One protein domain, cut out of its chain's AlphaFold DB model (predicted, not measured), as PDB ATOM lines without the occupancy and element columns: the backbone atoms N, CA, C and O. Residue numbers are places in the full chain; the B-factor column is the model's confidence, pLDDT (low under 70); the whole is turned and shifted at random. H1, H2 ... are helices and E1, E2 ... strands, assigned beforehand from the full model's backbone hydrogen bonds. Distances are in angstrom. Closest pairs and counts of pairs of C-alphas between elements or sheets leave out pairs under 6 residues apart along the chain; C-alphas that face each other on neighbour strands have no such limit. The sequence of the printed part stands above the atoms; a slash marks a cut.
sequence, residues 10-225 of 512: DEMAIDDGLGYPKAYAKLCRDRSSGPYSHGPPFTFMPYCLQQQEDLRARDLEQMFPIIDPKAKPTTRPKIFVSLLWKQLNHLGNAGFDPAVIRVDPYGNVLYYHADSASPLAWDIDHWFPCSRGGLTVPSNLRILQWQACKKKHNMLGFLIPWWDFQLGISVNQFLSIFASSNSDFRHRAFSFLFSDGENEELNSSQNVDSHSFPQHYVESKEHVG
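What this domain is: This is residues 10 to 225 of the 512 residues of an uncharacterized protein of Prunus dulcis (UniProt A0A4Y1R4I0). Little regular structure is named in this elongated, loop-rich body: the hairpin E3 and E4 sits between H3 and H4, with H7 towards one end and H2 towards the other. Of 216 printed residues, 84 are in named elements, under half and mostly helix: H1 to H3, E1 to E4, H4 to H8, with two antiparallel two-stranded sheets. It is compact, radius of gyration of the C-alphas 19.1 A, spanning 63 by 38 by 25 A.

Where its parts are: Find C-alpha 122 at (64.828, 46.516, -159.940), where E3 runs to 126; E4 is 141 to 145, E1 101 to 103, E2 109 to 111. Helices H1 to H8 are 22 to 27, 53 to 63, 77 to 87, 146 to 152, 162 to 165, 171 to 178, 183 to 193 and 215 to 224, ending at (58.031, 42.165, -184.237).

How they stand to each other: Across E3 and E4, N 123 and O 144 are within hydrogen-bond range, 2.9 A. The closest C-alphas of H3 and E4, Leu 84 and Arg 142, are 6.4 A apart. H6 touches H7, closest C-alphas Ile 177 and Arg 186, 6.1 A. In H3, 3 of 7 O i to N i+4 and 6 of 8 O i to N i+3 pairs are within range.

The domain as a whole: The printed part has no cut; H1 to H2 and H7 to H8 are among the long links. pLDDT is under 70 in 67 residues, among them 195 to 225.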
ATOM      1  N   ASP A  10      91.174  62.898-177.359       83.75
ATOM      2  CA  ASP A  10      90.301  63.937-176.791       83.75
ATOM      3  C   ASP A  10      88.807  63.572-176.851       83.75
ATOM      4  O   ASP A  10      88.006  64.053-176.046       83.75
ATOM      5  N   GLU A  11      88.411  62.712-177.793       82.12
ATOM      6  CA  GLU A  11      87.049  62.180-177.896       82.12
ATOM      7  C   GLU A  11      86.839  60.973-176.978       82.12
ATOM      8  O   GLU A  11      85.739  60.772-176.464       82.12
ATOM      9  N   MET A  12      87.890  60.192-176.728       81.50
ATOM     10  CA  MET A  12      87.878  59.108-175.743       81.50
ATOM     11  C   MET A  12      87.933  59.619-174.292       81.50
ATOM     12  O   MET A  12      87.645  58.861-173.365       81.50
ATOM     13  N   ALA A  13      88.239  60.903-174.079       84.38
ATOM     14  CA  ALA A  13      88.136  61.547-172.776       84.38
ATOM     15  C   ALA A  13      86.678  61.602-172.279       84.38
ATOM     16  O   ALA A  13      85.746  61.921-173.028       84.38
ATOM     17  N   ILE A  14      86.497  61.310-170.988       82.62
ATOM     18  CA  ILE A  14      85.207  61.372-170.292       82.62
ATOM     19  C   ILE A  14      84.721  62.826-170.259       82.62
ATOM     20  O   ILE A  14      85.488  63.742-169.965       82.62
ATOM     21  N   ASP A  15      83.443  63.039-170.563       83.00
ATOM     22  CA  ASP A  15      82.775  64.321-170.362       83.00
ATOM     23  C   ASP A  15      82.090  64.337-168.990       83.00
ATOM     24  O   ASP A  15      81.204  63.518-168.742       83.00
ATOM     25  N   ASP A  16      82.476  65.255-168.101       80.62
ATOM     26  CA  ASP A  16      81.916  65.346-166.743       80.62
ATOM     27  C   ASP A  16      80.408  65.664-166.729       80.62
ATOM     28  O   ASP A  16      79.704  65.290-165.789       80.62
ATOM     29  N   GLY A  17      79.891  66.330-167.769       78.19
ATOM     30  CA  GLY A  17      78.474  66.666-167.900       78.19
ATOM     31  C   GLY A  17      77.613  65.507-168.407       78.19
ATOM     32  O   GLY A  17      76.426  65.441-168.088       78.19
ATOM     33  N   LEU A  18      78.194  64.582-169.178       75.19
ATOM     34  CA  LEU A  18      77.502  63.395-169.701       75.19
ATOM     35  C   LEU A  18      77.748  62.135-168.856       75.19
ATOM     36  O   LEU A  18      76.869  61.275-168.762       75.19
ATOM     37  N   GLY A  19      78.926  62.043-168.235       78.19
ATOM     38  CA  GLY A  19      79.416  60.911-167.450       78.19
ATOM     39  C   GLY A  19      80.020  59.764-168.254       78.19
ATOM     40  O   GLY A  19      80.173  58.667-167.716       78.19
ATOM     41  N   TYR A  20      80.326  59.986-169.531       83.06
ATOM     42  CA  TYR A  20      80.886  58.993-170.450       83.06
ATOM     43  C   TYR A  20      81.736  59.673-171.547       83.06
ATOM     44  O   TYR A  20      81.668  60.897-171.692       83.06
ATOM     45  N   PRO A  21      82.552  58.925-172.319       85.25
ATOM     46  CA  PRO A  21      83.406  59.491-173.369       85.25
ATOM     47  C   PRO A  21      82.657  60.266-174.460       85.25
ATOM     48  O   PRO A  21      81.624  59.813-174.965       85.25
ATOM     49  N   LYS A  22      83.211  61.403-174.896       81.50
ATOM     50  CA  LYS A  22      82.610  62.291-175.919       81.50
ATOM     51  C   LYS A  22      82.364  61.595-177.261       81.50
ATOM     52  O   LYS A  22      81.375  61.894-177.934       81.50
ATOM     53  N   ALA A  23      83.214  60.635-177.623       78.56
ATOM     54  CA  ALA A  23      83.067  59.749-178.777       78.56
ATOM     55  C   ALA A  23      81.685  59.078-178.830       78.56
ATOM     56  O   ALA A  23      81.088  58.949-179.900       78.56
ATOM     57  N   TYR A  24      81.117  58.715-177.674       71.06
ATOM     58  CA  TYR A  24      79.818  58.053-177.631       71.06
ATOM     59  C   TYR A  24      78.665  58.952-178.085       71.06
ATOM     60  O   TYR A  24      77.764  58.503-178.790       71.06
ATOM     61  N   ALA A  25      78.729  60.250-177.774       68.25
ATOM     62  CA  ALA A  25      77.741  61.197-178.274       68.25
ATOM     63  C   ALA A  25      77.738  61.272-179.814       68.25
ATOM     64  O   ALA A  25      76.728  61.674-180.380       68.25
ATOM     65  N   LYS A  26      78.822  60.868-180.498       68.94
ATOM     66  CA  LYS A  26      78.866  60.730-181.964       68.94
ATOM     67  C   LYS A  26      78.241  59.414-182.432       68.94
ATOM     68  O   LYS A  26      77.348  59.457-183.273       68.94
ATOM     69  N   LEU A  27      78.598  58.286-181.801       64.88
ATOM     70  CA  LEU A  27      77.980  56.967-182.053       64.88
ATOM     71  C   LEU A  27      76.441  56.998-181.954       64.88
ATOM     72  O   LEU A  27      75.759  56.272-182.670       64.88
ATOM     73  N   CYS A  28      75.894  57.863-181.099       56.97
ATOM     74  CA  CYS A  28      74.453  58.046-180.896       56.97
ATOM     75  C   CYS A  28      73.796  59.171-181.709       56.97
ATOM     76  O   CYS A  28      72.602  59.412-181.533       56.97
ATOM     77  N   ARG A  29      74.550  59.900-182.540       51.94
ATOM     78  CA  ARG A  29      74.045  61.042-183.328       51.94
ATOM     79  C   ARG A  29      74.073  60.822-184.834       51.94
ATOM     80  O   ARG A  29      73.459  61.622-185.545       51.94
ATOM     81  N   ASP A  30      74.772  59.803-185.327       46.03
ATOM     82  CA  ASP A  30      74.882  59.596-186.769       46.03
ATOM     83  C   ASP A  30      73.532  59.212-187.388       46.03
ATOM     84  O   ASP A  30      72.920  58.190-187.077       46.03
ATOM     85  N   ARG A  31      73.040  60.089-188.271       43.91
ATOM     86  CA  ARG A  31      71.673  60.047-188.821       43.91
ATOM     87  C   ARG A  31      71.467  58.974-189.893       43.91
ATOM     88  O   ARG A  31      70.359  58.839-190.408       43.91
ATOM     89  N   SER A  32      72.512  58.238-190.258       41.16
ATOM     90  CA  SER A  32      72.495  57.254-191.337       41.16
ATOM     91  C   SER A  32      72.849  55.854-190.837       41.16
ATOM     92  O   SER A  32      73.989  55.590-190.463       41.16
ATOM     93  N   SER A  33      71.888  54.932-190.960       47.50
ATOM     94  CA  SER A  33      72.035  53.470-190.811       47.50
ATOM     95  C   SER A  33      72.289  52.897-189.402       47.50
ATOM     96  O   SER A  33      73.099  51.990-189.233       47.50
ATOM     97  N   GLY A  34      71.513  53.339-188.406       46.47
ATOM     98  CA  GLY A  34      71.345  52.626-187.131       46.47
ATOM     99  C   GLY A  34      69.997  52.940-186.457       46.47
ATOM    100  O   GLY A  34      69.473  54.036-186.657       46.47
ATOM    101  N   PRO A  35      69.423  52.018-185.659       43.81
ATOM    102  CA  PRO A  35      68.137  52.212-184.964       43.81
ATOM    103  C   PRO A  35      68.236  53.147-183.743       43.81
ATOM    104  O   PRO A  35      67.222  53.629-183.251       43.81
ATOM    105  N   TYR A  36      69.449  53.407-183.246       46.25
ATOM    106  CA  TYR A  36      69.729  54.160-182.017       46.25
ATOM    107  C   TYR A  36      70.136  55.620-182.305       46.25
ATOM    108  O   TYR A  36      71.060  56.161-181.694       46.25
ATOM    109  N   SER A  37      69.459  56.260-183.265       40.91
ATOM    110  CA  SER A  37      69.782  57.588-183.830       40.91
ATOM    111  C   SER A  37      69.650  58.779-182.861       40.91
ATOM    112  O   SER A  37      69.963  59.918-183.222       40.91
ATOM    113  N   HIS A  38      69.186  58.526-181.635       44.78
ATOM    114  CA  HIS A  38      69.054  59.498-180.547       44.78
ATOM    115  C   HIS A  38      69.688  59.001-179.236       44.78
ATOM    116  O   HIS A  38      69.347  59.477-178.153       44.78
ATOM    117  N   GLY A  39      70.609  58.040-179.328       50.53
ATOM    118  CA  GLY A  39      71.025  57.227-178.190       50.53
ATOM    119  C   GLY A  39      70.026  56.108-177.903       50.53
ATOM    120  O   GLY A  39      69.183  55.799-178.753       50.53
ATOM    121  N   PRO A  40      70.123  55.453-176.735       47.25
ATOM    122  CA  PRO A  40      69.141  54.452-176.357       47.25
ATOM    123  C   PRO A  40      67.763  55.089-176.176       47.25
ATOM    124  O   PRO A  40      67.645  56.099-175.478       47.25
ATOM    125  N   PRO A  41      66.711  54.518-176.775       46.19
ATOM    126  CA  PRO A  41      65.383  55.077-176.639       46.19
ATOM    127  C   PRO A  41      64.869  54.868-175.205       46.19
ATOM    128  O   PRO A  41      65.042  53.808-174.605       46.19
ATOM    129  N   PHE A  42      64.200  55.888-174.656       43.47
ATOM    130  CA  PHE A  42      63.463  55.793-173.383       43.47
ATOM    131  C   PHE A  42      62.263  54.833-173.465       43.47
ATOM    132  O   PHE A  42      61.699  54.426-172.448       43.47
ATOM    133  N   THR A  43      61.855  54.493-174.684       43.81
ATOM    134  CA  THR A  43      60.748  53.605-175.016       43.81
ATOM    135  C   THR A  43      61.254  52.417-175.820       43.81
ATOM    136  O   THR A  43      62.238  52.495-176.552       43.81
ATOM    137  N   PHE A  44      60.551  51.300-175.699       45.78
ATOM    138  CA  PHE A  44      60.862  50.081-176.425       45.78
ATOM    139  C   PHE A  44      60.799  50.292-177.951       45.78
ATOM    140  O   PHE A  44      59.715  50.462-178.508       45.78
ATOM    141  N   MET A  45      61.950  50.242-178.630       44.97
ATOM    142  CA  MET A  45      62.028  50.089-180.087       44.97
ATOM    143  C   MET A  45      62.709  48.755-180.419       44.97
ATOM    144  O   MET A  45      63.919  48.626-180.219       44.97
ATOM    145  N   PRO A  46      61.959  47.750-180.898       43.78
ATOM    146  CA  PRO A  46      62.524  46.446-181.209       43.78
ATOM    147  C   PRO A  46      63.429  46.503-182.448       43.78
ATOM    148  O   PRO A  46      63.007  46.912-183.528       43.78
ATOM    149  N   TYR A  47      64.670  46.039-182.295       47.50
ATOM    150  CA  TYR A  47      65.658  45.929-183.370       47.50
ATOM    151  C   TYR A  47      66.257  44.521-183.428       47.50
ATOM    152  O   TYR A  47      66.881  44.068-182.469       47.50
ATOM    153  N   CYS A  48      66.070  43.810-184.536       44.47
ATOM    154  CA  CYS A  48      66.669  42.490-184.726       44.47
ATOM    155  C   CYS A  48      68.093  42.637-185.270       44.47
ATOM    156  O   CYS A  48      68.266  43.170-186.364       44.47
ATOM    157  N   LEU A  49      69.088  42.150-184.519       48.19
ATOM    158  CA  LEU A  49      70.485  42.201-184.951       48.19
ATOM    159  C   LEU A  49      70.738  41.286-186.158       48.19
ATOM    160  O   LEU A  49      70.235  40.162-186.231       48.19
ATOM    161  N   GLN A  50      71.554  41.767-187.092       56.06
ATOM    162  CA  GLN A  50      71.983  41.046-188.288       56.06
ATOM    163  C   GLN A  50      73.381  40.435-188.064       56.06
ATOM    164  O   GLN A  50      74.199  40.996-187.343       56.06
ATOM    165  N   GLN A  51      73.701  39.304-188.708       54.53
ATOM    166  CA  GLN A  51      74.932  38.516-188.452       54.53
ATOM    167  C   GLN A  51      76.269  39.286-188.568       54.53
ATOM    168  O   GLN A  51      77.294  38.821-188.079       54.53
ATOM    169  N   GLN A  52      76.280  40.459-189.206       56.31
ATOM    170  CA  GLN A  52      77.458  41.321-189.328       56.31
ATOM    171  C   GLN A  52      77.753  42.138-188.050       56.31
ATOM    172  O   GLN A  52      78.830  42.722-187.917       56.31
ATOM    173  N   GLU A  53      76.819  42.190-187.100       61.72
ATOM    174  CA  GLU A  53      76.903  43.061-185.923       61.72
ATOM    175  C   GLU A  53      77.673  42.441-184.753       61.72
ATOM    176  O   GLU A  53      78.237  43.188-183.960       61.72
ATOM    177  N   ASP A  54      77.829  41.114-184.703       63.12
ATOM    178  CA  ASP A  54      78.692  40.426-183.726       63.12
ATOM    179  C   ASP A  54      80.174  40.813-183.862       63.12
ATOM    180  O   ASP A  54      80.911  40.818-182.875       63.12
ATOM    181  N   LEU A  55      80.632  41.119-185.081       66.50
ATOM    182  CA  LEU A  55      81.988  41.620-185.323       66.50
ATOM    183  C   LEU A  55      82.108  43.059-184.810       66.50
ATOM    184  O   LEU A  55      82.932  43.329-183.941       66.50
ATOM    185  N   ARG A  56      81.182  43.933-185.226       68.62
ATOM    186  CA  ARG A  56      81.096  45.326-184.757       68.62
ATOM    187  C   ARG A  56      80.984  45.416-183.227       68.62
ATOM    188  O   ARG A  56      81.537  46.332-182.624       68.62
ATOM    189  N   ALA A  57      80.287  44.478-182.587       70.44
ATOM    190  CA  ALA A  57      80.169  44.414-181.138       70.44
ATOM    191  C   ALA A  57      81.508  44.089-180.463       70.44
ATOM    192  O   ALA A  57      81.837  44.719-179.461       70.44
ATOM    193  N   ARG A  58      82.315  43.178-181.025       73.38
ATOM    194  CA  ARG A  58      83.681  42.913-180.533       73.38
ATOM    195  C   ARG A  58      84.588  44.123-180.717       73.38
ATOM    196  O   ARG A  58      85.303  44.461-179.777       73.38
ATOM    197  N   ASP A  59      84.510  44.792-181.866       77.94
ATOM    198  CA  ASP A  59      85.289  46.003-182.143       77.94
ATOM    199  C   ASP A  59      84.969  47.098-181.107       77.94
ATOM    200  O   ASP A  59      85.866  47.658-180.479       77.94
ATOM    201  N   LEU A  60      83.682  47.342-180.832       75.06
ATOM    202  CA  LEU A  60      83.232  48.317-179.830       75.06
ATOM    203  C   LEU A  60      83.581  47.902-178.388       75.06
ATOM    204  O   LEU A  60      83.999  48.745-177.591       75.06
ATOM    205  N   GLU A  61      83.466  46.618-178.040       79.62
ATOM    206  CA  GLU A  61      83.864  46.094-176.725       79.62
ATOM    207  C   GLU A  61      85.392  46.229-176.509       79.62
ATOM    208  O   GLU A  61      85.823  46.456-175.373       79.62
ATOM    209  N   GLN A  62      86.191  46.150-177.586       82.00
ATOM    210  CA  GLN A  62      87.643  46.386-177.612       82.00
ATOM    211  C   GLN A  62      88.011  47.880-177.558       82.00
ATOM    212  O   GLN A  62      88.996  48.229-176.910       82.00
ATOM    213  N   MET A  63      87.234  48.766-178.196       80.06
ATOM    214  CA  MET A  63      87.469  50.221-178.199       80.06
ATOM    215  C   MET A  63      87.281  50.877-176.824       80.06
ATOM    216  O   MET A  63      87.935  51.877-176.535       80.06
ATOM    217  N   PHE A  64      86.419  50.323-175.966       82.38
ATOM    218  CA  PHE A  64      86.151  50.842-174.615       82.38
ATOM    219  C   PHE A  64      86.659  49.892-173.517       82.38
ATOM    220  O   PHE A  64      85.844  49.430-172.717       82.38
ATOM    221  N   PRO A  65      87.959  49.542-173.461       83.19
ATOM    222  CA  PRO A  65      88.463  48.491-172.579       83.19
ATOM    223  C   PRO A  65      88.171  48.776-171.099       83.19
ATOM    224  O   PRO A  65      87.977  49.916-170.681       83.19
ATOM    225  N   ILE A  66      88.165  47.720-170.282       86.88
ATOM    226  CA  ILE A  66      88.036  47.854-168.826       86.88
ATOM    227  C   ILE A  66      89.284  48.574-168.292       86.88
ATOM    228  O   ILE A  66      90.386  48.034-168.341       86.88
ATOM    229  N   ILE A  67      89.082  49.791-167.784       85.25
ATOM    230  CA  ILE A  67      90.110  50.682-167.233       85.25
ATOM    231  C   ILE A  67      90.432  50.279-165.786       85.25
ATOM    232  O   ILE A  67      91.597  50.155-165.421       85.25
ATOM    233  N   ASP A  68      89.400  50.031-164.973       83.81
ATOM    234  CA  ASP A  68      89.539  49.525-163.603       83.81
ATOM    235  C   ASP A  68      88.472  48.448-163.314       83.81
ATOM    236  O   ASP A  68      87.296  48.767-163.123       83.81
ATOM    237  N   PRO A  69      88.842  47.156-163.217       81.62
ATOM    238  CA  PRO A  69      87.892  46.077-162.947       81.62
ATOM    239  C   PRO A  69      87.276  46.123-161.537       81.62
ATOM    240  O   PRO A  69      86.363  45.348-161.251       81.62
ATOM    241  N   LYS A  70      87.769  46.988-160.639       83.62
ATOM    242  CA  LYS A  70      87.276  47.161-159.263       83.62
ATOM    243  C   LYS A  70      86.616  48.523-159.021       83.62
ATOM    244  O   LYS A  70      86.245  48.795-157.874       83.62
ATOM    245  N   ALA A  71      86.419  49.328-160.068       83.62
ATOM    246  CA  ALA A  71      85.788  50.637-159.976       83.62
ATOM    247  C   ALA A  71      84.413  50.543-159.303       83.62
ATOM    248  O   ALA A  71      83.558  49.739-159.686       83.62
ATOM    249  N   LYS A  72      84.188  51.392-158.300       81.69
ATOM    250  CA  LYS A  72      82.904  51.526-157.601       81.69
ATOM    251  C   LYS A  72      82.331  52.926-157.828       81.69
ATOM    252  O   LYS A  72      83.115  53.861-157.977       81.69
ATOM    253  N   PRO A  73      80.995  53.087-157.802       80.75
ATOM    254  CA  PRO A  73      80.355  54.397-157.851       80.75
ATOM    255  C   PRO A  73      80.953  55.360-156.819       80.75
ATOM    256  O   PRO A  73      81.019  55.034-155.632       80.75
ATOM    257  N   THR A  74      81.367  56.547-157.267       74.25
ATOM    258  CA  THR A  74      81.914  57.607-156.398       74.25
ATOM    259  C   THR A  74      80.855  58.166-155.448       74.25
ATOM    260  O   THR A  74      81.155  58.533-154.315       74.25
ATOM    261  N   THR A  75      79.597  58.166-155.893       79.62
ATOM    262  CA  THR A  75      78.411  58.584-155.139       79.62
ATOM    263  C   THR A  75      77.409  57.429-155.088       79.62
ATOM    264  O   THR A  75      77.368  56.597-155.990       79.62
ATOM    265  N   ARG A  76      76.564  57.348-154.049       84.44
ATOM    266  CA  ARG A  76      75.506  56.322-153.972       84.44
ATOM    267  C   ARG A  76      74.438  56.578-155.055       84.44
ATOM    268  O   ARG A  76      73.711  57.563-154.917       84.44
ATOM    269  N   PRO A  77      74.234  55.687-156.052       85.50
ATOM    270  CA  PRO A  77      73.265  55.928-157.132       85.50
ATOM    271  C   PRO A  77      71.822  56.090-156.631       85.50
ATOM    272  O   PRO A  77      71.020  56.779-157.253       85.50
ATOM    273  N   LYS A  78      71.509  55.513-155.459       87.88
ATOM    274  CA  LYS A  78      70.182  55.562-154.822       87.88
ATOM    275  C   LYS A  78      69.644  56.979-154.561       87.88
ATOM    276  O   LYS A  78      68.440  57.134-154.400       87.88
ATOM    277  N   ILE A  79      70.498  58.006-154.557       90.31
ATOM    278  CA  ILE A  79      70.076  59.414-154.436       90.31
ATOM    279  C   ILE A  79      69.207  59.838-155.637       90.31
ATOM    280  O   ILE A  79      68.297  60.649-155.485       90.31
ATOM    281  N   PHE A  80      69.425  59.245-156.815       90.44
ATOM    282  CA  PHE A  80      68.719  59.593-158.051       90.44
ATOM    283  C   PHE A  80      67.427  58.792-158.294       90.44
ATOM    284  O   PHE A  80      66.756  59.039-159.294       90.44
ATOM    285  N   VAL A  81      67.036  57.872-157.396       91.94
ATOM    286  CA  VAL A  81      65.843  57.005-157.560       91.94
ATOM    287  C   VAL A  81      64.590  57.804-157.912       91.94
ATOM    288  O   VAL A  81      63.898  57.466-158.864       91.94
ATOM    289  N   SER A  82      64.309  58.885-157.183       90.69
ATOM    290  CA  SER A  82      63.090  59.684-157.369       90.69
ATOM    291  C   SER A  82      63.041  60.438-158.704       90.69
ATOM    292  O   SER A  82      61.951  60.742-159.191       90.69
ATOM    293  N   LEU A  83      64.202  60.728-159.300       91.62
ATOM    294  CA  LEU A  83      64.330  61.324-160.630       91.62
ATOM    295  C   LEU A  83      64.175  60.253-161.715       91.62
ATOM    296  O   LEU A  83      63.323  60.391-162.589       91.62
ATOM    297  N   LEU A  84      64.957  59.174-161.619       90.19
ATOM    298  CA  LEU A  84      64.979  58.088-162.602       90.19
ATOM    299  C   LEU A  84      63.628  57.361-162.679       90.19
ATOM    300  O   LEU A  84      63.147  57.070-163.768       90.19
ATOM    301  N   TRP A  85      62.963  57.135-161.541       92.25
ATOM    302  CA  TRP A  85      61.640  56.504-161.506       92.25
ATOM    303  C   TRP A  85      60.597  57.332-162.263       92.25
ATOM    304  O   TRP A  85      59.828  56.786-163.047       92.25
ATOM    305  N   LYS A  86      60.614  58.664-162.115       90.00
ATOM    306  CA  LYS A  86      59.693  59.563-162.835       90.00
ATOM    307  C   LYS A  86      59.890  59.554-164.353       90.00
ATOM    308  O   LYS A  86      58.932  59.858-165.058       90.00
ATOM    309  N   GLN A  87      61.085  59.207-164.835       86.62
ATOM    310  CA  GLN A  87      61.416  59.107-166.262       86.62
ATOM    311  C   GLN A  87      60.966  57.784-166.905       86.62
ATOM    312  O   GLN A  87      60.898  57.709-168.129       86.62
ATOM    313  N   LEU A  88      60.661  56.748-166.114       86.81
ATOM    314  CA  LEU A  88      60.164  55.471-166.632       86.81
ATOM    315  C   LEU A  88      58.728  55.582-167.154       86.81
ATOM    316  O   LEU A  88      57.920  56.350-166.624       86.81
ATOM    317  N   ASN A  89      58.385  54.735-168.124       83.50
ATOM    318  CA  ASN A  89      57.025  54.615-168.642       83.50
ATOM    319  C   ASN A  89      56.075  54.050-167.568       83.50
ATOM    320  O   ASN A  89      56.497  53.370-166.631       83.50
ATOM    321  N   HIS A  90      54.777  54.314-167.699       85.50
ATOM    322  CA  HIS A  90      53.733  53.769-166.822       85.50
ATOM    323  C   HIS A  90      52.721  52.957-167.637       85.50
ATOM    324  O   HIS A  90      52.644  53.095-168.856       85.50
ATOM    325  N   LEU A  91      51.906  52.138-166.967       78.44
ATOM    326  CA  LEU A  91      50.922  51.239-167.597       78.44
ATOM    327  C   LEU A  91      49.703  51.961-168.230       78.44
ATOM    328  O   LEU A  91      48.665  51.347-168.470       78.44
ATOM    329  N   GLY A  92      49.809  53.264-168.517       72.62
ATOM    330  CA  GLY A  92      48.732  54.066-169.099       72.62
ATOM    331  C   GLY A  92      47.450  54.030-168.261       72.62
ATOM    332  O   GLY A  92      47.494  54.205-167.046       72.62
ATOM    333  N   ASN A  93      46.320  53.778-168.926       66.62
ATOM    334  CA  ASN A  93      44.982  53.755-168.327       66.62
ATOM    335  C   ASN A  93      44.624  52.415-167.650       66.62
ATOM    336  O   ASN A  93      43.462  52.201-167.321       66.62
ATOM    337  N   ALA A  94      45.579  51.505-167.433       68.44
ATOM    338  CA  ALA A  94      45.315  50.166-166.895       68.44
ATOM    339  C   ALA A  94      44.984  50.119-165.380       68.44
ATOM    340  O   ALA A  94      45.164  49.080-164.757       68.44
ATOM    341  N   GLY A  95      44.556  51.228-164.768       70.81
ATOM    342  CA  GLY A  95      44.111  51.285-163.366       70.81
ATOM    343  C   GLY A  95      45.208  51.259-162.287       70.81
ATOM    344  O   GLY A  95      44.898  51.440-161.113       70.81
ATOM    345  N   PHE A  96      46.482  51.074-162.650       82.56
ATOM    346  CA  PHE A  96      47.605  51.029-161.704       82.56
ATOM    347  C   PHE A  96      48.211  52.413-161.439       82.56
ATOM    348  O   PHE A  96      48.426  53.182-162.375       82.56
ATOM    349  N   ASP A  97      48.557  52.700-160.179       83.75
ATOM    350  CA  ASP A  97      49.186  53.965-159.775       83.75
ATOM    351  C   ASP A  97      50.587  54.145-160.413       83.75
ATOM    352  O   ASP A  97      51.517  53.397-160.074       83.75
ATOM    353  N   PRO A  98      50.795  55.167-161.275       85.88
ATOM    354  CA  PRO A  98      52.093  55.480-161.870       85.88
ATOM    355  C   PRO A  98      53.174  55.907-160.866       85.88
ATOM    356  O   PRO A  98      54.341  56.020-161.245       85.88
ATOM    357  N   ALA A  99      52.845  56.212-159.610       87.38
ATOM    358  CA  ALA A  99      53.852  56.416-158.570       87.38
ATOM    359  C   ALA A  99      54.471  55.085-158.109       87.38
ATOM    360  O   ALA A  99      55.646  55.060-157.740       87.38
ATOM    361  N   VAL A 100      53.718  53.985-158.185       89.06
ATOM    362  CA  VAL A 100      54.028  52.708-157.525       89.06
ATOM    363  C   VAL A 100      54.417  51.606-158.515       89.06
ATOM    364  O   VAL A 100      55.307  50.809-158.207       89.06
ATOM    365  N   ILE A 101      53.805  51.564-159.705       90.50
ATOM    366  CA  ILE A 101      54.097  50.571-160.751       90.50
ATOM    367  C   ILE A 101      54.496  51.275-162.047       90.50
ATOM    368  O   ILE A 101      53.804  52.174-162.530       90.50
ATOM    369  N   ARG A 102      55.622  50.848-162.623       90.94
ATOM    370  CA  ARG A 102      56.187  51.394-163.864       90.94
ATOM    371  C   ARG A 102      56.721  50.297-164.772       90.94
ATOM    372  O   ARG A 102      56.750  49.130-164.399       90.94
ATOM    373  N   VAL A 103      57.114  50.677-165.982       88.38
ATOM    374  CA  VAL A 103      57.679  49.785-166.993       88.38
ATOM    375  C   VAL A 103      59.074  50.282-167.355       88.38
ATOM    376  O   VAL A 103      59.265  51.476-167.613       88.38
ATOM    377  N   ASP A 104      60.051  49.378-167.349       86.94
ATOM    378  CA  ASP A 104      61.416  49.695-167.767       86.94
ATOM    379  C   ASP A 104      61.514  49.909-169.299       86.94
ATOM    380  O   ASP A 104      60.561  49.618-170.032       86.94
ATOM    381  N   PRO A 105      62.640  50.428-169.830       78.81
ATOM    382  CA  PRO A 105      62.789  50.677-171.269       78.81
ATOM    383  C   PRO A 105      62.662  49.429-172.163       78.81
ATOM    384  O   PRO A 105      62.480  49.566-173.371       78.81
ATOM    385  N   TYR A 106      62.750  48.221-171.594       77.75
ATOM    386  CA  TYR A 106      62.695  46.948-172.319       77.75
ATOM    387  C   TYR A 106      61.336  46.237-172.203       77.75
ATOM    388  O   TYR A 106      61.116  45.241-172.893       77.75
ATOM    389  N   GLY A 107      60.401  46.754-171.398       78.31
ATOM    390  CA  GLY A 107      59.040  46.222-171.262       78.31
ATOM    391  C   GLY A 107      58.798  45.341-170.030       78.31
ATOM    392  O   GLY A 107      57.744  44.701-169.950       78.31
ATOM    393  N   ASN A 108      59.732  45.304-169.073       86.75
ATOM    394  CA  ASN A 108      59.530  44.619-167.794       86.75
ATOM    395  C   ASN A 108      58.723  45.507-166.839       86.75
ATOM    396  O   ASN A 108      59.020  46.695-166.690       86.75
ATOM    397  N   VAL A 109      57.731  44.935-166.157       89.44
ATOM    398  CA  VAL A 109      56.975  45.641-165.113       89.44
ATOM    399  C   VAL A 109      57.786  45.674-163.822       89.44
ATOM    400  O   VAL A 109      58.293  44.650-163.367       89.44
ATOM    401  N   LEU A 110      57.886  46.860-163.227       92.25
ATOM    402  CA  LEU A 110      58.614  47.143-161.998       92.25
ATOM    403  C   LEU A 110      57.660  47.663-160.920       92.25
ATOM    404  O   LEU A 110      56.779  48.477-161.199       92.25
ATOM    405  N   TYR A 111      57.892  47.262-159.672       92.31
ATOM    406  CA  TYR A 111      57.153  47.744-158.503       92.31
ATOM    407  C   TYR A 111      58.103  48.469-157.542       92.31
ATOM    408  O   TYR A 111      59.178  47.968-157.209       92.31
ATOM    409  N   TYR A 112      57.734  49.678-157.112       90.44
ATOM    410  CA  TYR A 112      58.632  50.577-156.376       90.44
ATOM    411  C   TYR A 112      59.108  49.990-155.034       90.44
ATOM    412  O   TYR A 112      60.258  50.185-154.649       90.44
ATOM    413  N   HIS A 113      58.242  49.224-154.363       89.31
ATOM    414  CA  HIS A 113      58.513  48.570-153.077       89.31
ATOM    415  C   HIS A 113      58.772  47.057-153.205       89.31
ATOM    416  O   HIS A 113      58.566  46.311-152.251       89.31
ATOM    417  N   ALA A 114      59.195  46.579-154.379       87.25
ATOM    418  CA  ALA A 114      59.449  45.157-154.600       87.25
ATOM    419  C   ALA A 114      60.559  44.611-153.693       87.25
ATOM    420  O   ALA A 114      61.648  45.183-153.608       87.25
ATOM    421  N   ASP A 115      60.312  43.450-153.079       84.44
ATOM    422  CA  ASP A 115      61.386  42.664-152.478       84.44
ATOM    423  C   ASP A 115      62.368  42.190-153.557       84.44
ATOM    424  O   ASP A 115      61.984  41.782-154.648       84.44
ATOM    425  N   SER A 116      63.646  42.183-153.200       80.31
ATOM    426  CA  SER A 116      64.794  41.708-153.966       80.31
ATOM    427  C   SER A 116      64.652  40.326-154.630       80.31
ATOM    428  O   SER A 116      65.359  40.062-155.604       80.31
ATOM    429  N   ALA A 117      63.771  39.448-154.130       77.50
ATOM    430  CA  ALA A 117      63.474  38.146-154.732       77.50
ATOM    431  C   ALA A 117      62.306  38.166-155.743       77.50
ATOM    432  O   ALA A 117      62.153  37.208-156.505       77.50
ATOM    433  N   SER A 118      61.500  39.235-155.778       84.62
ATOM    434  CA  SER A 118      60.373  39.404-156.704       84.62
ATOM    435  C   SER A 118      60.858  39.523-158.157       84.62
ATOM    436  O   SER A 118      61.904  40.131-158.416       84.62
ATOM    437  N   PRO A 119      60.103  39.023-159.153       85.75
ATOM    438  CA  PRO A 119      60.378  39.332-160.554       85.75
ATOM    439  C   PRO A 119      60.195  40.825-160.888       85.75
ATOM    440  O   PRO A 119      60.773  41.274-161.875       85.75
ATOM    441  N   LEU A 120      59.433  41.580-160.079       90.06
ATOM    442  CA  LEU A 120      59.176  43.021-160.240       90.06
ATOM    443  C   LEU A 120      60.269  43.909-159.619       90.06
ATOM    444  O   LEU A 120      60.172  45.139-159.681       90.06
ATOM    445  N   ALA A 121      61.278  43.316-158.975       91.25
ATOM    446  CA  ALA A 121      62.374  44.076-158.395       91.25
ATOM    447  C   ALA A 121      63.329  44.633-159.452       91.25
ATOM    448  O   ALA A 121      63.511  44.101-160.550       91.25
ATOM    449  N   TRP A 122      63.976  45.722-159.077       93.38
ATOM    450  CA  TRP A 122      64.828  46.516-159.940       93.38
ATOM    451  C   TRP A 122      66.084  46.944-159.193       93.38
ATOM    452  O   TRP A 122      66.140  46.926-157.962       93.38
ATOM    453  N   ASP A 123      67.099  47.335-159.950       92.44
ATOM    454  CA  ASP A 123      68.292  47.987-159.422       92.44
ATOM    455  C   ASP A 123      68.705  49.128-160.363       92.44
ATOM    456  O   ASP A 123      68.185  49.259-161.477       92.44
ATOM    457  N   ILE A 124      69.627  49.975-159.912       91.44
ATOM    458  CA  ILE A 124      70.187  51.035-160.751       91.44
ATOM    459  C   ILE A 124      71.405  50.489-161.491       91.44
ATOM    460  O   ILE A 124      72.447  50.214-160.896       91.44
ATOM    461  N   ASP A 125      71.282  50.404-162.810       89.75
ATOM    462  CA  ASP A 125      72.377  50.088-163.717       89.75
ATOM    463  C   ASP A 125      72.971  51.370-164.321       89.75
ATOM    464  O   ASP A 125      72.311  52.408-164.411       89.75
ATOM    465  N   HIS A 126      74.227  51.290-164.760       87.38
ATOM    466  CA  HIS A 126      74.860  52.352-165.539       87.38
ATOM    467  C   HIS A 126      74.839  51.985-167.020       87.38
ATOM    468  O   HIS A 126      75.172  50.856-167.380       87.38
ATOM    469  N   TRP A 127      74.532  52.932-167.898       81.88
ATOM    470  CA  TRP A 127      74.621  52.727-169.340       81.88
ATOM    471  C   TRP A 127      76.067  52.385-169.764       81.88
ATOM    472  O   TRP A 127      76.294  51.372-170.434       81.88
ATOM    473  N   PHE A 128      77.038  53.138-169.234       84.75
ATOM    474  CA  PHE A 128      78.467  52.812-169.184       84.75
ATOM    475  C   PHE A 128      78.888  52.362-167.781       84.75
ATOM    476  O   PHE A 128      78.840  53.173-166.851       84.75
ATOM    477  N   PRO A 129      79.361  51.113-167.608       89.00
ATOM    478  CA  PRO A 129      79.935  50.646-166.350       89.00
ATOM    479  C   PRO A 129      81.087  51.537-165.862       89.00
ATOM    480  O   PRO A 129      81.943  51.943-166.651       89.00
ATOM    481  N   CYS A 130      81.174  51.767-164.547       88.50
ATOM    482  CA  CYS A 130      82.288  52.513-163.943       88.50
ATOM    483  C   CYS A 130      83.657  51.910-164.273       88.50
ATOM    484  O   CYS A 130      84.639  52.629-164.423       88.50
ATOM    485  N   SER A 131      83.705  50.592-164.466       88.44
ATOM    486  CA  SER A 131      84.907  49.851-164.844       88.44
ATOM    487  C   SER A 131      85.460  50.209-166.227       88.44
ATOM    488  O   SER A 131      86.649  50.019-166.467       88.44
ATOM    489  N   ARG A 132      84.635  50.781-167.116       86.00
ATOM    490  CA  ARG A 132      85.015  51.332-168.432       86.00
ATOM    491  C   ARG A 132      85.094  52.873-168.422       86.00
ATOM    492  O   ARG A 132      85.019  53.499-169.473       86.00
ATOM    493  N   GLY A 133      85.206  53.495-167.242       83.69
ATOM    494  CA  GLY A 133      85.293  54.953-167.079       83.69
ATOM    495  C   GLY A 133      83.954  55.690-166.932       83.69
ATOM    496  O   GLY A 133      83.937  56.916-166.957       83.69
ATOM    497  N   GLY A 134      82.827  54.987-166.775       87.00
ATOM    498  CA  GLY A 134      81.523  55.628-166.568       87.00
ATOM    499  C   GLY A 134      81.391  56.319-165.201       87.00
ATOM    500  O   GLY A 134      81.583  55.695-164.156       87.00
ATOM    501  N   LEU A 135      80.992  57.592-165.182       86.56
ATOM    502  CA  LEU A 135      80.719  58.329-163.942       86.56
ATOM    503  C   LEU A 135      79.284  58.099-163.447       86.56
ATOM    504  O   LEU A 135      78.364  57.815-164.216       86.56
ATOM    505  N   THR A 136      79.077  58.256-162.139       88.12
ATOM    506  CA  THR A 136      77.760  58.139-161.494       88.12
ATOM    507  C   THR A 136      76.989  59.461-161.589       88.12
ATOM    508  O   THR A 136      76.908  60.220-160.623       88.12
ATOM    509  N   VAL A 137      76.422  59.731-162.766       86.62
ATOM    510  CA  VAL A 137      75.612  60.928-163.069       86.62
ATOM    511  C   VAL A 137      74.240  60.533-163.635       86.62
ATOM    512  O   VAL A 137      74.146  59.482-164.269       86.62
ATOM    513  N   PRO A 138      73.175  61.346-163.474       84.62
ATOM    514  CA  PRO A 138      71.817  60.979-163.897       84.62
ATOM    515  C   PRO A 138      71.689  60.507-165.350       84.62
ATOM    516  O   PRO A 138      70.969  59.552-165.605       84.62
ATOM    517  N   SER A 139      72.414  61.125-166.288       82.56
ATOM    518  CA  SER A 139      72.424  60.775-167.719       82.56
ATOM    519  C   SER A 139      73.035  59.407-168.036       82.56
ATOM    520  O   SER A 139      72.741  58.842-169.086       82.56
ATOM    521  N   ASN A 140      73.888  58.882-167.154       86.06
ATOM    522  CA  ASN A 140      74.497  57.560-167.286       86.06
ATOM    523  C   ASN A 140      73.755  56.498-166.451       86.06
ATOM    524  O   ASN A 140      74.090  55.321-166.531       86.06
ATOM    525  N   LEU A 141      72.767  56.876-165.636       87.81
ATOM    526  CA  LEU A 141      72.037  55.959-164.761       87.81
ATOM    527  C   LEU A 141      70.669  55.603-165.338       87.81
ATOM    528  O   LEU A 141      69.998  56.421-165.960       87.81
ATOM    529  N   ARG A 142      70.230  54.373-165.078       87.25
ATOM    530  CA  ARG A 142      68.911  53.869-165.462       87.25
ATOM    531  C   ARG A 142      68.401  52.870-164.436       87.25
ATOM    532  O   ARG A 142      69.185  52.160-163.812       87.25
ATOM    533  N   ILE A 143      67.086  52.797-164.286       91.06
ATOM    534  CA  ILE A 143      66.438  51.737-163.516       91.06
ATOM    535  C   ILE A 143      66.108  50.597-164.478       91.06
ATOM    536  O   ILE A 143      65.503  50.836-165.521       91.06
ATOM    537  N   LEU A 144      66.518  49.382-164.121       89.44
ATOM    538  CA  LEU A 144      66.247  48.152-164.860       89.44
ATOM    539  C   LEU A 144      65.855  47.029-163.905       89.44
ATOM    540  O   LEU A 144      66.193  47.058-162.720       89.44
ATOM    541  N   GLN A 145      65.193  46.003-164.436       91.06
ATOM    542  CA  GLN A 145      64.898  44.785-163.689       91.06
ATOM    543  C   GLN A 145      66.194  44.124-163.153       91.06
ATOM    544  O   GLN A 145      67.229  44.094-163.825       91.06
ATOM    545  N   TRP A 146      66.174  43.614-161.915       89.56
ATOM    546  CA  TRP A 146      67.401  43.253-161.179       89.56
ATOM    547  C   TRP A 146      68.258  42.146-161.823       89.56
ATOM    548  O   TRP A 146      69.478  42.107-161.639       89.56
ATOM    549  N   GLN A 147      67.645  41.228-162.568       87.56
ATOM    550  CA  GLN A 147      68.334  40.181-163.326       87.56
ATOM    551  C   GLN A 147      68.946  40.742-164.602       87.56
ATOM    552  O   GLN A 147      70.065  40.366-164.950       87.56
ATOM    553  N   ALA A 148      68.258  41.681-165.250       85.81
ATOM    554  CA  ALA A 148      68.760  42.414-166.405       85.81
ATOM    555  C   ALA A 148      70.052  43.181-166.039       85.81
ATOM    556  O   ALA A 148      71.061  43.076-166.743       85.81
ATOM    557  N   CYS A 149      70.085  43.821-164.859       87.88
ATOM    558  CA  CYS A 149      71.301  44.413-164.281       87.88
ATOM    559  C   CYS A 149      72.428  43.378-164.095       87.88
ATOM    560  O   CYS A 149      73.568  43.605-164.511       87.88
ATOM    561  N   LYS A 150      72.121  42.218-163.493       87.19
ATOM    562  CA  LYS A 150      73.113  41.154-163.238       87.19
ATOM    563  C   LYS A 150      73.665  40.531-164.522       87.19
ATOM    564  O   LYS A 150      74.860  40.253-164.568       87.19
ATOM    565  N   LYS A 151      72.833  40.332-165.550       85.12
ATOM    566  CA  LYS A 151      73.236  39.743-166.837       85.12
ATOM    567  C   LYS A 151      74.171  40.663-167.623       85.12
ATOM    568  O   LYS A 151      75.117  40.172-168.231       85.12
ATOM    569  N   LYS A 152      73.957  41.983-167.571       86.19
ATOM    570  CA  LYS A 152      74.836  42.953-168.240       86.19
ATOM    571  C   LYS A 152      76.226  43.050-167.620       86.19
ATOM    572  O   LYS A 152      77.216  43.113-168.349       86.19
ATOM    573  N   HIS A 153      76.314  43.089-166.291       85.25
ATOM    574  CA  HIS A 153      77.588  43.220-165.582       85.25
ATOM    575  C   HIS A 153      78.436  44.410-166.111       85.25
ATOM    576  O   HIS A 153      78.020  45.563-165.988       85.25
ATOM    577  N   ASN A 154      79.600  44.141-166.715       85.50
ATOM    578  CA  ASN A 154      80.548  45.133-167.244       85.50
ATOM    579  C   ASN A 154      80.480  45.328-168.778       85.50
ATOM    580  O   ASN A 154      81.343  46.005-169.340       85.50
ATOM    581  N   MET A 155      79.484  44.752-169.457       83.75
ATOM    582  CA  MET A 155      79.242  44.962-170.893       83.75
ATOM    583  C   MET A 155      78.530  46.300-171.150       83.75
ATOM    584  O   MET A 155      77.859  46.849-170.267       83.75
ATOM    585  N   LEU A 156      78.655  46.828-172.369       80.38
ATOM    586  CA  LEU A 156      77.976  48.060-172.786       80.38
ATOM    587  C   LEU A 156      76.490  47.811-173.093       80.38
ATOM    588  O   LEU A 156      76.129  46.833-173.743       80.38
ATOM    589  N   GLY A 157      75.612  48.719-172.648       74.88
ATOM    590  CA  GLY A 157      74.154  48.512-172.688       74.88
ATOM    591  C   GLY A 157      73.530  48.323-174.078       74.88
ATOM    592  O   GLY A 157      72.463  47.727-174.168       74.88
ATOM    593  N   PHE A 158      74.188  48.799-175.140       72.75
ATOM    594  CA  PHE A 158      73.756  48.670-176.542       72.75
ATOM    595  C   PHE A 158      74.372  47.482-177.292       72.75
ATOM    596  O   PHE A 158      73.973  47.221-178.422       72.75
ATOM    597  N   LEU A 159      75.353  46.788-176.702       73.38
ATOM    598  CA  LEU A 159      75.973  45.602-177.309       73.38
ATOM    599  C   LEU A 159      75.251  44.306-176.928       73.38
ATOM    600  O   LEU A 159      75.391  43.293-177.605       73.38
ATOM    601  N   ILE A 160      74.453  44.347-175.863       74.12
ATOM    602  CA  ILE A 160      73.556  43.260-175.479       74.12
ATOM    603  C   ILE A 160      72.250  43.413-176.273       74.12
ATOM    604  O   ILE A 160      71.679  44.510-176.274       74.12
ATOM    605  N   PRO A 161      71.733  42.347-176.913       71.19
ATOM    606  CA  PRO A 161      70.443  42.394-177.590       71.19
ATOM    607  C   PRO A 161      69.310  42.827-176.651       71.19
ATOM    608  O   PRO A 161      69.265  42.425-175.491       71.19
ATOM    609  N   TRP A 162      68.340  43.608-177.131       68.94
ATOM    610  CA  TRP A 162      67.281  44.142-176.257       68.94
ATOM    611  C   TRP A 162      66.442  43.046-175.577       68.94
ATOM    612  O   TRP A 162      66.022  43.220-174.433       68.94
ATOM    613  N   TRP A 163      66.230  41.903-176.239       69.50
ATOM    614  CA  TRP A 163      65.468  40.776-175.684       69.50
ATOM    615  C   TRP A 163      66.188  40.113-174.508       69.50
ATOM    616  O   TRP A 163      65.545  39.557-173.621       69.50
ATOM    617  N   ASP A 164      67.515  40.228-174.439       77.00
ATOM    618  CA  ASP A 164      68.298  39.705-173.325       77.00
ATOM    619  C   ASP A 164      68.068  40.475-172.018       77.00
ATOM    620  O   ASP A 164      68.365  39.929-170.952       77.00
ATOM    621  N   PHE A 165      67.506  41.689-172.095       79.19
ATOM    622  CA  PHE A 165      67.048  42.479-170.954       79.19
ATOM    623  C   PHE A 165      65.579  42.226-170.572       79.19
ATOM    624  O   PHE A 165      65.157  42.712-169.524       79.19
ATOM    625  N   GLN A 166      64.799  41.455-171.343       79.25
ATOM    626  CA  GLN A 166      63.413  41.083-170.998       79.25
ATOM    627  C   GLN A 166      63.370  39.935-169.974       79.25
ATOM    628  O   GLN A 166      62.884  38.833-170.233       79.25
ATOM    629  N   LEU A 167      63.940  40.200-168.800       76.62
ATOM    630  CA  LEU A 167      63.984  39.296-167.659       76.62
ATOM    631  C   LEU A 167      63.021  39.819-166.595       76.62
ATOM    632  O   LEU A 167      63.141  40.968-166.182       76.62
ATOM    633  N   GLY A 168      62.082  38.989-166.140       80.19
ATOM    634  CA  GLY A 168      61.028  39.396-165.210       80.19
ATOM    635  C   GLY A 168      59.639  39.073-165.751       80.19
ATOM    636  O   GLY A 168      59.427  38.023-166.354       80.19
ATOM    637  N   ILE A 169      58.687  39.971-165.506       82.69
ATOM    638  CA  ILE A 169      57.300  39.858-165.969       82.69
ATOM    639  C   ILE A 169      57.048  40.948-167.014       82.69
ATOM    640  O   ILE A 169      57.178  42.137-166.725       82.69
ATOM    641  N   SER A 170      56.659  40.543-168.224       82.94
ATOM    642  CA  SER A 170      56.227  41.475-169.274       82.94
ATOM    643  C   SER A 170      54.886  42.129-168.932       82.94
ATOM    644  O   SER A 170      54.060  41.534-168.236       82.94
ATOM    645  N   VAL A 171      54.616  43.311-169.499       80.94
ATOM    646  CA  VAL A 171      53.314  44.009-169.383       80.94
ATOM    647  C   VAL A 171      52.129  43.069-169.653       80.94
ATOM    648  O   VAL A 171      51.170  43.043-168.885       80.94
ATOM    649  N   ASN A 172      52.214  42.227-170.686       75.25
ATOM    650  CA  ASN A 172      51.140  41.296-171.044       75.25
ATOM    651  C   ASN A 172      50.922  40.211-169.986       75.25
ATOM    652  O   ASN A 172      49.778  39.914-169.649       75.25
ATOM    653  N   GLN A 173      51.997  39.611-169.466       82.50
ATOM    654  CA  GLN A 173      51.900  38.609-168.400       82.50
ATOM    655  C   GLN A 173      51.351  39.239-167.118       82.50
ATOM    656  O   GLN A 173      50.483  38.641-166.490       82.50
ATOM    657  N   PHE A 174      51.798  40.454-166.778       84.94
ATOM    658  CA  PHE A 174      51.287  41.212-165.641       84.94
ATOM    659  C   PHE A 174      49.775  41.416-165.761       84.94
ATOM    660  O   PHE A 174      49.028  40.890-164.945       84.94
ATOM    661  N   LEU A 175      49.294  42.071-166.821       82.62
ATOM    662  CA  LEU A 175      47.860  42.341-166.996       82.62
ATOM    663  C   LEU A 175      47.020  41.052-167.078       82.62
ATOM    664  O   LEU A 175      45.926  40.995-166.518       82.62
ATOM    665  N   SER A 176      47.548  39.987-167.693       79.19
ATOM    666  CA  SER A 176      46.869  38.682-167.770       79.19
ATOM    667  C   SER A 176      46.714  37.990-166.411       79.19
ATOM    668  O   SER A 176      45.801  37.184-166.248       79.19
ATOM    669  N   ILE A 177      47.580  38.283-165.433       81.62
ATOM    670  CA  ILE A 177      47.427  37.788-164.058       81.62
ATOM    671  C   ILE A 177      46.203  38.432-163.402       81.62
ATOM    672  O   ILE A 177      45.358  37.715-162.872       81.62
ATOM    673  N   PHE A 178      46.064  39.756-163.494       80.50
ATOM    674  CA  PHE A 178      44.943  40.486-162.887       80.50
ATOM    675  C   PHE A 178      43.609  40.189-163.590       80.50
ATOM    676  O   PHE A 178      42.595  40.038-162.919       80.50
ATOM    677  N   ALA A 179      43.620  40.020-164.917       78.25
ATOM    678  CA  ALA A 179      42.435  39.678-165.711       78.25
ATOM    679  C   ALA A 179      42.053  38.178-165.687       78.25
ATOM    680  O   ALA A 179      41.054  37.781-166.291       78.25
ATOM    681  N   SER A 180      42.837  37.309-165.035       77.81
ATOM    682  CA  SER A 180      42.538  35.874-164.984       77.81
ATOM    683  C   SER A 180      41.338  35.593-164.085       77.81
ATOM    684  O   SER A 180      41.349  35.948-162.909       77.81
ATOM    685  N   SER A 181      40.329  34.873-164.579       71.56
ATOM    686  CA  SER A 181      39.150  34.493-163.783       71.56
ATOM    687  C   SER A 181      39.459  33.488-162.663       71.56
ATOM    688  O   SER A 181      38.724  33.418-161.676       71.56
ATOM    689  N   ASN A 182      40.568  32.748-162.761       79.88
ATOM    690  CA  ASN A 182      40.978  31.742-161.784       79.88
ATOM    691  C   ASN A 182      41.604  32.392-160.532       79.88
ATOM    692  O   ASN A 182      42.763  32.806-160.556       79.88
ATOM    693  N   SER A 183      40.852  32.441-159.426       77.06
ATOM    694  CA  SER A 183      41.297  33.017-158.147       77.06
ATOM    695  C   SER A 183      42.549  32.344-157.579       77.06
ATOM    696  O   SER A 183      43.475  33.032-157.170       77.06
ATOM    697  N   ASP A 184      42.623  31.015-157.610       77.00
ATOM    698  CA  ASP A 184      43.766  30.223-157.136       77.00
ATOM    699  C   ASP A 184      45.055  30.512-157.941       77.00
ATOM    700  O   ASP A 184      46.154  30.591-157.384       77.00
ATOM    701  N   PHE A 185      44.931  30.770-159.247       79.12
ATOM    702  CA  PHE A 185      46.038  31.297-160.049       79.12
ATOM    703  C   PHE A 185      46.412  32.732-159.651       79.12
ATOM    704  O   PHE A 185      47.604  33.007-159.500       79.12
ATOM    705  N   ARG A 186      45.429  33.623-159.431       80.00
ATOM    706  CA  ARG A 186      45.691  34.995-158.963       80.00
ATOM    707  C   ARG A 186      46.424  34.996-157.621       80.00
ATOM    708  O   ARG A 186      47.506  35.559-157.561       80.00
ATOM    709  N   HIS A 187      45.933  34.311-156.588       73.19
ATOM    710  CA  HIS A 187      46.572  34.300-155.261       73.19
ATOM    711  C   HIS A 187      48.031  33.816-155.302       73.19
ATOM    712  O   HIS A 187      48.910  34.472-154.744       73.19
ATOM    713  N   ARG A 188      48.331  32.731-156.035       80.06
ATOM    714  CA  ARG A 188      49.727  32.296-156.240       80.06
ATOM    715  C   ARG A 188      50.576  33.349-156.945       80.06
ATOM    716  O   ARG A 188      51.733  33.538-156.586       80.06
ATOM    717  N   ALA A 189      50.024  34.014-157.957       80.44
ATOM    718  CA  ALA A 189      50.739  35.057-158.673       80.44
ATOM    719  C   ALA A 189      50.960  36.304-157.797       80.44
ATOM    720  O   ALA A 189      52.049  36.860-157.823       80.44
ATOM    721  N   PHE A 190      49.999  36.706-156.965       80.50
ATOM    722  CA  PHE A 190      50.155  37.831-156.038       80.50
ATOM    723  C   PHE A 190      51.223  37.555-154.970       80.50
ATOM    724  O   PHE A 190      52.120  38.379-154.818       80.50
ATOM    725  N   SER A 191      51.218  36.377-154.332       77.75
ATOM    726  CA  SER A 191      52.299  35.903-153.435       77.75
ATOM    727  C   SER A 191      53.687  35.912-154.108       77.75
ATOM    728  O   SER A 191      54.702  36.219-153.481       77.75
ATOM    729  N   PHE A 192      53.745  35.613-155.410       80.94
ATOM    730  CA  PHE A 192      54.979  35.617-156.201       80.94
ATOM    731  C   PHE A 192      55.452  37.027-156.609       80.94
ATOM    732  O   PHE A 192      56.657  37.253-156.738       80.94
ATOM    733  N   LEU A 193      54.528  37.969-156.829       83.19
ATOM    734  CA  LEU A 193      54.816  39.342-157.261       83.19
ATOM    735  C   LEU A 193      55.092  40.294-156.085       83.19
ATOM    736  O   LEU A 193      56.015  41.110-156.171       83.19
ATOM    737  N   PHE A 194      54.317  40.187-155.003       83.12
ATOM    738  CA  PHE A 194      54.269  41.138-153.890       83.12
ATOM    739  C   PHE A 194      54.525  40.447-152.550       83.12
ATOM    740  O   PHE A 194      54.007  39.365-152.282       83.12
ATOM    741  N   SER A 195      55.292  41.099-151.674       66.06
ATOM    742  CA  SER A 195      55.720  40.519-150.396       66.06
ATOM    743  C   SER A 195      54.559  40.111-149.488       66.06
ATOM    744  O   SER A 195      54.624  39.028-148.901       66.06
ATOM    745  N   ASP A 196      53.507  40.934-149.454       59.53
ATOM    746  CA  ASP A 196      52.295  40.762-148.643       59.53
ATOM    747  C   ASP A 196      51.117  40.127-149.413       59.53
ATOM    748  O   ASP A 196      50.039  39.943-148.849       59.53
ATOM    749  N   GLY A 197      51.317  39.734-150.681       57.50
ATOM    750  CA  GLY A 197      50.265  39.223-151.578       57.50
ATOM    751  C   GLY A 197      49.642  37.877-151.173       57.50
ATOM    752  O   GLY A 197      48.746  37.383-151.852       57.50
ATOM    753  N   GLU A 198      50.102  37.279-150.071       54.91
ATOM    754  CA  GLU A 198      49.475  36.122-149.414       54.91
ATOM    755  C   GLU A 198      48.267  36.514-148.546       54.91
ATOM    756  O   GLU A 198      47.437  35.659-148.253       54.91
ATOM    757  N   ASN A 199      48.143  37.796-148.171       46.97
ATOM    758  CA  ASN A 199      47.076  38.317-147.309       46.97
ATOM    759  C   ASN A 199      46.040  39.184-148.059       46.97
ATOM    760  O   ASN A 199      45.028  39.564-147.474       46.97
ATOM    761  N   GLU A 200      46.270  39.513-149.335       49.72
ATOM    762  CA  GLU A 200      45.310  40.263-150.157       49.72
ATOM    763  C   GLU A 200      44.227  39.336-150.735       49.72
ATOM    764  O   GLU A 200      44.348  38.768-151.825       49.72
ATOM    765  N   GLU A 201      43.108  39.225-150.016       45.09
ATOM    766  CA  GLU A 201      41.842  38.810-150.619       45.09
ATOM    767  C   GLU A 201      41.334  39.923-151.547       45.09
ATOM    768  O   GLU A 201      40.722  40.899-151.112       45.09
ATOM    769  N   LEU A 202      41.601  39.776-152.851       47.09
ATOM    770  CA  LEU A 202      41.027  40.630-153.892       47.09
ATOM    771  C   LEU A 202      39.498  40.636-153.778       47.09
ATOM    772  O   LEU A 202      38.837  39.654-154.134       47.09
ATOM    773  N   ASN A 203      38.934  41.767-153.352       39.84
ATOM    774  CA  ASN A 203      37.497  41.990-153.432       39.84
ATOM    775  C   ASN A 203      37.038  41.830-154.888       39.84
ATOM    776  O   ASN A 203      37.707  42.272-155.823       39.84
ATOM    777  N   SER A 204      35.852  41.256-155.093       40.47
ATOM    778  CA  SER A 204      35.265  41.053-156.427       40.47
ATOM    779  C   SER A 204      35.037  42.353-157.216       40.47
ATOM    780  O   SER A 204      34.850  42.301-158.427       40.47
ATOM    781  N   SER A 205      35.117  43.514-156.559       39.78
ATOM    782  CA  SER A 205      35.107  44.858-157.151       39.78
ATOM    783  C   SER A 205      36.458  45.338-157.713       39.78
ATOM    784  O   SER A 205      36.488  46.351-158.401       39.78
ATOM    785  N   GLN A 206      37.565  44.628-157.460       44.56
ATOM    786  CA  GLN A 206      38.862  44.832-158.133       44.56
ATOM    787  C   GLN A 206      39.041  43.911-159.350       44.56
ATOM    788  O   GLN A 206      40.127  43.842-159.928       44.56
ATOM    789  N   ASN A 207      37.992  43.186-159.746       38.62
ATOM    790  CA  ASN A 207      38.002  42.398-160.966       38.62
ATOM    791  C   ASN A 207      38.024  43.365-162.161       38.62
ATOM    792  O   ASN A 207      37.030  44.017-162.469       38.62
ATOM    793  N   VAL A 208      39.197  43.505-162.773       43.19
ATOM    794  CA  VAL A 208      39.441  44.418-163.890       43.19
ATOM    795  C   VAL A 208      38.673  43.926-165.117       43.19
ATOM    796  O   VAL A 208      39.117  43.013-165.816       43.19
ATOM    797  N   ASP A 209      37.523  44.550-165.386       35.91
ATOM    798  CA  ASP A 209      36.793  44.370-166.640       35.91
ATOM    799  C   ASP A 209      37.679  44.837-167.805       35.91
ATOM    800  O   ASP A 209      37.908  46.033-168.013       35.91
ATOM    801  N   SER A 210      38.240  43.838-168.498       37.22
ATOM    802  CA  SER A 210      38.830  43.881-169.843       37.22
ATOM    803  C   SER A 210      39.411  45.236-170.271       37.22
ATOM    804  O   SER A 210      39.014  45.821-171.281       37.22
ATOM    805  N   HIS A 211      40.412  45.723-169.529       39.81
ATOM    806  CA  HIS A 211      41.102  46.961-169.878       39.81
ATOM    807  C   HIS A 211      41.690  46.893-171.291       39.81
ATOM    808  O   HIS A 211      42.505  46.025-171.617       39.81
ATOM    809  N   SER A 212      41.272  47.838-172.132       38.84
ATOM    810  CA  SER A 212      41.792  47.995-173.484       38.84
ATOM    811  C   SER A 212      43.290  48.295-173.425       38.84
ATOM    812  O   SER A 212      43.731  49.174-172.684       38.84
ATOM    813  N   PHE A 213      44.075  47.550-174.203       38.59
ATOM    814  CA  PHE A 213      45.526  47.711-174.287       38.59
ATOM    815  C   PHE A 213      45.932  49.174-174.562       38.59
ATOM    816  O   PHE A 213      45.315  49.819-175.414       38.59
ATOM    817  N   PRO A 214      47.035  49.678-173.974       46.41
ATOM    818  CA  PRO A 214      47.680  50.889-174.468       46.41
ATOM    819  C   PRO A 214      48.108  50.682-175.928       46.41
ATOM    820  O   PRO A 214      48.880  49.773-176.237       46.41
ATOM    821  N   GLN A 215      47.589  51.523-176.822       44.16
ATOM    822  CA  GLN A 215      47.579  51.282-178.270       44.16
ATOM    823  C   GLN A 215      48.985  51.077-178.871       44.16
ATOM    824  O   GLN A 215      49.196  50.146-179.647       44.16
ATOM    825  N   HIS A 216      49.977  51.825-178.375       45.25
ATOM    826  CA  HIS A 216      51.385  51.705-178.769       45.25
ATOM    827  C   HIS A 216      52.000  50.307-178.534       45.25
ATOM    828  O   HIS A 216      52.878  49.884-179.287       45.25
ATOM    829  N   TYR A 217      51.535  49.544-177.532       44.81
ATOM    830  CA  TYR A 217      51.999  48.167-177.328       44.81
ATOM    831  C   TYR A 217      51.335  47.173-178.294       44.81
ATOM    832  O   TYR A 217      51.975  46.192-178.678       44.81
ATOM    833  N   VAL A 218      50.098  47.426-178.740       44.19
ATOM    834  CA  VAL A 218      49.418  46.596-179.757       44.19
ATOM    835  C   VAL A 218      50.117  46.740-181.103       44.19
ATOM    836  O   VAL A 218      50.486  45.738-181.711       44.19
ATOM    837  N   GLU A 219      50.393  47.978-181.505       47.88
ATOM    838  CA  GLU A 219      51.123  48.307-182.733       47.88
ATOM    839  C   GLU A 219      52.515  47.646-182.749       47.88
ATOM    840  O   GLU A 219      52.917  47.051-183.751       47.88
ATOM    841  N   SER A 220      53.227  47.634-181.611       46.00
ATOM    842  CA  SER A 220      54.528  46.954-181.488       46.00
ATOM    843  C   SER A 220      54.455  45.420-181.615       46.00
ATOM    844  O   SER A 220      55.403  44.786-182.087       46.00
ATOM    845  N   LYS A 221      53.326  44.809-181.225       46.81
ATOM    846  CA  LYS A 221      53.121  43.352-181.251       46.81
ATOM    847  C   LYS A 221      52.975  42.822-182.676       46.81
ATOM    848  O   LYS A 221      53.513  41.754-182.960       46.81
ATOM    849  N   GLU A 222      52.273  43.549-183.547       45.97
ATOM    850  CA  GLU A 222      52.084  43.169-184.956       45.97
ATOM    851  C   GLU A 222      53.387  43.222-185.763       45.97
ATOM    852  O   GLU A 222      53.582  42.407-186.660       45.97
ATOM    853  N   HIS A 223      54.296  44.138-185.419       40.22
ATOM    854  CA  HIS A 223      55.514  44.364-186.197       40.22
ATOM    855  C   HIS A 223      56.658  43.390-185.884       40.22
ATOM    856  O   HIS A 223      57.414  43.059-186.796       40.22
ATOM    857  N   VAL A 224      56.832  42.950-184.626       45.59
ATOM    858  CA  VAL A 224      58.031  42.165-184.237       45.59
ATOM    859  C   VAL A 224      57.737  40.886-183.444       45.59
ATOM    860  O   VAL A 224      58.584  39.999-183.385       45.59
ATOM    861  N   GLY A 225      56.527  40.725-182.904       38.28
ATOM    862  CA  GLY A 225      56.172  39.561-182.093       38.28
ATOM    863  C   GLY A 225      56.813  39.591-180.701       38.28
ATOM    864  O   GLY A 225      58.020  39.731-180.526       38.28
TER     865      GLY A 225